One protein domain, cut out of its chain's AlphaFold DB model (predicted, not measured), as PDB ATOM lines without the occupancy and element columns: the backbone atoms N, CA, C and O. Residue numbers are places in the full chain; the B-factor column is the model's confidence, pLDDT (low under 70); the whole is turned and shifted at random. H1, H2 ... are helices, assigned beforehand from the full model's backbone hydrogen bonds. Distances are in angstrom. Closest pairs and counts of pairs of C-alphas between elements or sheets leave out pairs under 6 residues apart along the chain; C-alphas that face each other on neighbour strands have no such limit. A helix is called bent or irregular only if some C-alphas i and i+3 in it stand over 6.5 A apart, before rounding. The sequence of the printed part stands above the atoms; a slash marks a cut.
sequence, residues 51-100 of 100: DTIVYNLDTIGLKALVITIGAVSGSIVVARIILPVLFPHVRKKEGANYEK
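AT A GLANCE: This is residues 51 to 100 of the 100 residues of the protein "Lysine exporter LysO family protein" of Paludibacter sp (UniProt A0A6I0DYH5). One long, nearly straight helix, H2, makes most of the length of this model, with a single short helical turn, H1, at its first end and a small helix, H3, turned off at its last end. H2 and H3 meet near their ends as an uneven L, with H2 as its long arm and H3 as its small arm, and the last residues, 96 to 100, run on past H3 as a tail; there is no packed core. The printed part has 50 residues with three named helices, in the order H1, H2, H3 along the chain, and no named strand, and its class is all helix. It is extended, with a radius of gyration of the C-alphas of 19.2 A, and its C-alphas span 58 by 23 by 11 A along their three main axes.

IN THESE COORDINATES: The printed part begins with H1, residues 51 to 55, five residues from Asp 51 to Tyr 55. Its first C-alpha, that of Asp 51, is at (-20.677, 2.477, 29.252). Asn 56 is the one residue between H1 and the next helix. H2 takes residues 57 to 86, from Leu 57 to Leu 86, and is the longest helix with 30 residues and 40.9 A from first to last C-alpha. C-alpha 57 is at (-28.389, 8.159, 30.027) and C-alpha 86 at (-55.464, 25.537, 4.731); between these two places x and z fall while y rises. H2 is neither bent nor irregular, but only just: C-alphas 81 and 84 are 6.3 A apart. Phe 87 follows as the one residue before H3, which takes residues 88 to 95, from Pro 88 to Gly 95, and measures 11.7 A from first to last C-alpha. Along H3, from C-alpha 88 at (-61.313, 26.913, 6.533) to C-alpha 95 at (-68.452, 23.851, 15.298), z rises again. Residues 96 to 100 follow H3, and C-alpha 100 is at (-77.126, 19.856, 18.532).

HOW THE PARTS SIT: H1 and H2 are close but not clearly touching, with 1 pair of C-alphas within 8 A. That closest pair is Ile 53 and Ile 60, whose C-alphas are 7.9 A apart, while the centres of the two helices are 26.3 A apart. At the other end, H2 and H3 are also close but not clearly touching, with 1 pair of C-alphas within 8 A. Their closest C-alphas are those of Pro 84 and Arg 91, 7.0 A apart, and their centres are 25.3 A apart. The lines of H2 and H3 are about perpendicular, at 80 degrees. H1 and H3 are apart. In H1 every pair of O i and N i+4 is within hydrogen-bond range, in H2 24 of 26 are, and in H3 1 of 4; in H3, 2 of the 5 pairs of O i and N i+3 are within range.

THE WHOLE: The outline is a rod, and the two C-alphas farthest apart are those of Asp 51 and Lys 100, the first and last printed residues, at 60.0 A. Residues 51 to 82, of which 51 to 55 belong to H1 and 57 to 82 to H2, stand free. Residues 85 to 90 and 93 to 100 stand free as well. The links H1 to H2 and H2 to H3 are both tight, with one residue each. The printed part has no cut, and Lys 100 is the chain's last residue. The mean pLDDT of the printed part is 84.2; that of H2 is 94 and that of H3 is 61. Confidence is under 70 at residues 89 to 100, of which 89 to 95 belong to H3.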
ATOM      1  N   ASP A  51     -20.740   1.930  27.887       90.56
ATOM      2  CA  ASP A  51     -20.677   2.477  29.252       90.56
ATOM      3  C   ASP A  51     -20.758   4.011  29.298       90.56
ATOM      4  O   ASP A  51     -21.356   4.581  30.211       90.56
ATOM      5  N   THR A  52     -20.218   4.705  28.286       91.56
ATOM      6  CA  THR A  52     -20.310   6.173  28.199       91.56
ATOM      7  C   THR A  52     -21.752   6.619  27.992       91.56
ATOM      8  O   THR A  52     -22.194   7.580  28.619       91.56
ATOM      9  N   ILE A  53     -22.497   5.929  27.125       90.31
ATOM     10  CA  ILE A  53     -23.908   6.228  26.898       90.31
ATOM     11  C   ILE A  53     -24.715   5.847  28.136       90.31
ATOM     12  O   ILE A  53     -25.451   6.704  28.610       90.31
ATOM     13  N   VAL A  54     -24.529   4.634  28.688       91.31
ATOM     14  CA  VAL A  54     -25.233   4.127  29.887       91.31
ATOM     15  C   VAL A  54     -25.084   5.080  31.073       91.31
ATOM     16  O   VAL A  54     -26.077   5.462  31.689       91.31
ATOM     17  N   TYR A  55     -23.860   5.522  31.360       92.81
ATOM     18  CA  TYR A  55     -23.581   6.448  32.457       92.81
ATOM     19  C   TYR A  55     -24.208   7.832  32.235       92.81
ATOM     20  O   TYR A  55     -24.698   8.459  33.171       92.81
ATOM     21  N   ASN A  56     -24.244   8.303  30.985       93.12
ATOM     22  CA  ASN A  56     -24.835   9.593  30.626       93.12
ATOM     23  C   ASN A  56     -26.321   9.493  30.233       93.12
ATOM     24  O   ASN A  56     -26.874  10.485  29.747       93.12
ATOM     25  N   LEU A  57     -26.990   8.347  30.435       90.94
ATOM     26  CA  LEU A  57     -28.389   8.159  30.027       90.94
ATOM     27  C   LEU A  57     -29.326   9.163  30.679       90.94
ATOM     28  O   LEU A  57     -30.272   9.587  30.027       90.94
ATOM     29  N   ASP A  58     -29.055   9.577  31.914       91.50
ATOM     30  CA  ASP A  58     -29.846  10.610  32.582       91.50
ATOM     31  C   ASP A  58     -29.777  11.942  31.815       91.50
ATOM     32  O   ASP A  58     -30.790  12.506  31.401       91.50
ATOM     33  N   THR A  59     -28.565  12.392  31.481       93.38
ATOM     34  CA  THR A  59     -28.364  13.628  30.714       93.38
ATOM     35  C   THR A  59     -28.904  13.519  29.285       93.38
ATOM     36  O   THR A  59     -29.509  14.463  28.775       93.38
ATOM     37  N   ILE A  60     -28.687  12.387  28.609       93.44
ATOM     38  CA  ILE A  60     -29.182  12.147  27.245       93.44
ATOM     39  C   ILE A  60     -30.713  12.056  27.248       93.44
ATOM     40  O   ILE A  60     -31.358  12.645  26.382       93.44
ATOM     41  N   GLY A  61     -31.288  11.379  28.239       91.62
ATOM     42  CA  GLY A  61     -32.724  11.227  28.434       91.62
ATOM     43  C   GLY A  61     -33.404  12.565  28.702       91.62
ATOM     44  O   GLY A  61     -34.385  12.885  28.034       91.62
ATOM     45  N   LEU A  62     -32.842  13.398  29.582       95.88
ATOM     46  CA  LEU A  62     -33.339  14.755  29.827       95.88
ATOM     47  C   LEU A  62     -33.275  15.622  28.567       95.88
ATOM     48  O   LEU A  62     -34.255  16.285  28.224       95.88
ATOM     49  N   LYS A  63     -32.159  15.583  27.826       95.50
ATOM     50  CA  LYS A  63     -32.045  16.285  26.537       95.50
ATOM     51  C   LYS A  63     -33.103  15.805  25.542       95.50
ATOM     52  O   LYS A  63     -33.773  16.630  24.922       95.50
ATOM     53  N   ALA A  64     -33.280  14.492  25.412       95.44
ATOM     54  CA  ALA A  64     -34.278  13.900  24.528       95.44
ATOM     55  C   ALA A  64     -35.703  14.299  24.934       95.44
ATOM     56  O   ALA A  64     -36.518  14.613  24.067       95.44
ATOM     57  N   LEU A  65     -35.996  14.354  26.233       96.62
ATOM     58  CA  LEU A  65     -37.290  14.768  26.766       96.62
ATOM     59  C   LEU A  65     -37.587  16.235  26.438       96.62
ATOM     60  O   LEU A  65     -38.657  16.533  25.910       96.62
ATOM     61  N   VAL A  66     -36.627  17.141  26.652       97.50
ATOM     62  CA  VAL A  66     -36.769  18.563  26.294       97.50
ATOM     63  C   VAL A  66     -36.995  18.733  24.790       97.50
ATOM     64  O   VAL A  66     -37.912  19.450  24.387       97.50
ATOM     65  N   ILE A  67     -36.217  18.036  23.955       97.31
ATOM     66  CA  ILE A  67     -36.384  18.064  22.493       97.31
ATOM     67  C   ILE A  67     -37.759  17.522  22.093       97.31
ATOM     68  O   ILE A  67     -38.420  18.113  21.244       97.31
ATOM     69  N   THR A  68     -38.218  16.435  22.715       97.00
ATOM     70  CA  THR A  68     -39.511  15.810  22.405       97.00
ATOM     71  C   THR A  68     -40.669  16.731  22.771       97.00
ATOM     72  O   THR A  68     -41.555  16.951  21.950       97.00
ATOM     73  N   ILE A  69     -40.647  17.334  23.963       97.94
ATOM     74  CA  ILE A  69     -41.671  18.301  24.383       97.94
ATOM     75  C   ILE A  69     -41.654  19.529  23.469       97.94
ATOM     76  O   ILE A  69     -42.714  19.981  23.030       97.94
ATOM     77  N   GLY A  70     -40.472  20.043  23.123       97.44
ATOM     78  CA  GLY A  70     -40.321  21.148  22.176       97.44
ATOM     79  C   GLY A  70     -40.871  20.811  20.785       97.44
ATOM     80  O   GLY A  70     -41.632  21.587  20.214       97.44
ATOM     81  N   ALA A  71     -40.562  19.626  20.262       97.44
ATOM     82  CA  ALA A  71     -41.034  19.170  18.959       97.44
ATOM     83  C   ALA A  71     -42.554  18.939  18.936       97.44
ATOM     84  O   ALA A  71     -43.226  19.369  17.999       97.44
ATOM     85  N   VAL A  72     -43.113  18.300  19.971       97.50
ATOM     86  CA  VAL A  72     -44.559  18.045  20.080       97.50
ATOM     87  C   VAL A  72     -45.324  19.354  20.247       97.50
ATOM     88  O   VAL A  72     -46.287  19.591  19.520       97.50
ATOM     89  N   SER A  73     -44.883  20.233  21.152       97.00
ATOM     90  CA  SER A  73     -45.514  21.545  21.339       97.00
ATOM     91  C   SER A  73     -45.437  22.394  20.068       97.00
ATOM     92  O   SER A  73     -46.460  22.924  19.636       97.00
ATOM     93  N   GLY A  74     -44.277  22.443  19.407       96.06
ATOM     94  CA  GLY A  74     -44.106  23.116  18.119       96.06
ATOM     95  C   GLY A  74     -45.028  22.556  17.034       96.06
ATOM     96  O   GLY A  74     -45.712  23.323  16.360       96.06
ATOM     97  N   SER A  75     -45.123  21.228  16.916       96.62
ATOM     98  CA  SER A  75     -46.025  20.562  15.968       96.62
ATOM     99  C   SER A  75     -47.494  20.921  16.227       96.62
ATOM    100  O   SER A  75     -48.208  21.295  15.296       96.62
ATOM    101  N   ILE A  76     -47.938  20.916  17.491       96.00
ATOM    102  CA  ILE A  76     -49.308  21.300  17.873       96.00
ATOM    103  C   ILE A  76     -49.584  22.773  17.546       96.00
ATOM    104  O   ILE A  76     -50.630  23.082  16.974       96.00
ATOM    105  N   VAL A  77     -48.667  23.684  17.887       96.25
ATOM    106  CA  VAL A  77     -48.814  25.125  17.616       96.25
ATOM    107  C   VAL A  77     -48.925  25.377  16.115       96.25
ATOM    108  O   VAL A  77     -49.857  26.044  15.663       96.25
ATOM    109  N   VAL A  78     -48.027  24.788  15.327       95.00
ATOM    110  CA  VAL A  78     -48.031  24.926  13.869       95.00
ATOM    111  C   VAL A  78     -49.295  24.314  13.267       95.00
ATOM    112  O   VAL A  78     -49.948  24.960  12.449       95.00
ATOM    113  N   ALA A  79     -49.712  23.126  13.712       92.50
ATOM    114  CA  ALA A  79     -50.958  22.509  13.265       92.50
ATOM    115  C   ALA A  79     -52.170  23.406  13.567       92.50
ATOM    116  O   ALA A  79     -53.021  23.602  12.701       92.50
ATOM    117  N   ARG A  80     -52.236  24.019  14.757       89.62
ATOM    118  CA  ARG A  80     -53.320  24.939  15.140       89.62
ATOM    119  C   ARG A  80     -53.398  26.187  14.262       89.62
ATOM    120  O   ARG A  80     -54.511  26.672  14.065       89.62
ATOM    121  N   ILE A  81     -52.265  26.676  13.753       91.50
ATOM    122  CA  ILE A  81     -52.183  27.843  12.861       91.50
ATOM    123  C   ILE A  81     -52.482  27.448  11.410       91.50
ATOM    124  O   ILE A  81     -53.269  28.114  10.742       91.50
ATOM    125  N   ILE A  82     -51.900  26.350  10.922       93.56
ATOM    126  CA  ILE A  82     -52.026  25.928   9.521       93.56
ATOM    127  C   ILE A  82     -53.411  25.342   9.227       93.56
ATOM    128  O   ILE A  82     -53.964  25.636   8.169       93.56
ATOM    129  N   LEU A  83     -54.011  24.562  10.140       88.56
ATOM    130  CA  LEU A  83     -55.339  23.969   9.916       88.56
ATOM    131  C   LEU A  83     -56.418  24.989   9.505       88.56
ATOM    132  O   LEU A  83     -57.094  24.738   8.508       88.56
ATOM    133  N   PRO A  84     -56.636  26.108  10.226       85.81
ATOM    134  CA  PRO A  84     -57.662  27.075   9.844       85.81
ATOM    135  C   PRO A  84     -57.331  27.821   8.544       85.81
ATOM    136  O   PRO A  84     -58.255  28.223   7.845       85.81
ATOM    137  N   VAL A  85     -56.046  27.984   8.204       89.00
ATOM    138  CA  VAL A  85     -55.609  28.663   6.972       89.00
ATOM    139  C   VAL A  85     -55.791  27.765   5.745       89.00
ATOM    140  O   VAL A  85     -56.289  28.221   4.720       89.00
ATOM    141  N   LEU A  86     -55.419  26.486   5.847       88.12
ATOM    142  CA  LEU A  86     -55.464  25.537   4.731       88.12
ATOM    143  C   LEU A  86     -56.852  24.903   4.551       88.12
ATOM    144  O   LEU A  86     -57.274  24.650   3.424       88.12
ATOM    145  N   PHE A  87     -57.583  24.674   5.646       85.50
ATOM    146  CA  PHE A  87     -58.897  24.023   5.638       85.50
ATOM    147  C   PHE A  87     -59.981  24.842   6.364       85.50
ATOM    148  O   PHE A  87     -60.625  24.340   7.295       85.50
ATOM    149  N   PRO A  88     -60.278  26.077   5.915       72.25
ATOM    150  CA  PRO A  88     -61.313  26.913   6.533       72.25
ATOM    151  C   PRO A  88     -62.713  26.269   6.484       72.25
ATOM    152  O   PRO A  88     -63.544  26.507   7.357       72.25
ATOM    153  N   HIS A  89     -62.968  25.392   5.505       66.31
ATOM    154  CA  HIS A  89     -64.250  24.705   5.326       66.31
ATOM    155  C   HIS A  89     -64.459  23.494   6.257       66.31
ATOM    156  O   HIS A  89     -65.604  23.140   6.534       66.31
ATOM    157  N   VAL A  90     -63.387  22.874   6.776       64.88
ATOM    158  CA  VAL A  90     -63.478  21.697   7.667       64.88
ATOM    159  C   VAL A  90     -63.899  22.117   9.082       64.88
ATOM    160  O   VAL A  90     -64.785  21.500   9.671       64.88
ATOM    161  N   ARG A  91     -63.385  23.254   9.578       62.41
ATOM    162  CA  ARG A  91     -63.741  23.812  10.900       62.41
ATOM    163  C   ARG A  91     -65.223  24.179  11.053       62.41
ATOM    164  O   ARG A  91     -65.754  24.098  12.158       62.41
ATOM    165  N   LYS A  92     -65.910  24.563   9.967       54.00
ATOM    166  CA  LYS A  92     -67.332  24.962  10.007       54.00
ATOM    167  C   LYS A  92     -68.276  23.782  10.282       54.00
ATOM    168  O   LYS A  92     -69.370  23.998  10.790       54.00
ATOM    169  N   LYS A  93     -67.864  22.542   9.981       52.78
ATOM    170  CA  LYS A  93     -68.661  21.336  10.270       52.78
ATOM    171  C   LYS A  93     -68.467  20.798  11.688       52.78
ATOM    172  O   LYS A  93     -69.418  20.251  12.232       52.78
ATOM    173  N   GLU A  94     -67.296  20.986  12.296       57.97
ATOM    174  CA  GLU A  94     -67.074  20.614  13.701       57.97
ATOM    175  C   GLU A  94     -67.817  21.559  14.651       57.97
ATOM    176  O   GLU A  94     -68.545  21.085  15.512       57.97
ATOM    177  N   GLY A  95     -67.745  22.881  14.446       54.78
ATOM    178  CA  GLY A  95     -68.452  23.851  15.298       54.78
ATOM    179  C   GLY A  95     -69.983  23.715  15.294       54.78
ATOM    180  O   GLY A  95     -70.611  23.954  16.315       54.78
ATOM    181  N   ALA A  96     -70.582  23.266  14.184       56.62
ATOM    182  CA  ALA A  96     -72.033  23.073  14.061       56.62
ATOM    183  C   ALA A  96     -72.548  21.737  14.642       56.62
ATOM    184  O   ALA A  96     -73.759  21.538  14.717       56.62
ATOM    185  N   ASN A  97     -71.654  20.812  15.018       56.09
ATOM    186  CA  ASN A  97     -72.009  19.510  15.602       56.09
ATOM    187  C   ASN A  97     -71.922  19.504  17.143       56.09
ATOM    188  O   ASN A  97     -72.327  18.539  17.772       56.09
ATOM    189  N   TYR A  98     -71.417  20.581  17.755       56.50
ATOM    190  CA  TYR A  98     -71.462  20.787  19.212       56.50
ATOM    191  C   TYR A  98     -72.690  21.594  19.670       56.50
ATOM    192  O   TYR A  98     -72.873  21.793  20.866       56.50
ATOM    193  N   GLU A  99     -73.518  22.066  18.731       52.38
ATOM    194  CA  GLU A  99     -74.723  22.872  18.993       52.38
ATOM    195  C   GLU A  99     -76.030  22.084  18.745       52.38
ATOM    196  O   GLU A  99     -77.102  22.674  18.636       52.38
ATOM    197  N   LYS A 100     -75.959  20.749  18.633       46.34
ATOM    198  CA  LYS A 100     -77.126  19.856  18.532       46.34
ATOM    199  C   LYS A 100     -77.142  18.816  19.638       46.34
ATOM    200  O   LYS A 100     -76.060  18.263  19.926       46.34
TER     201      LYS A 100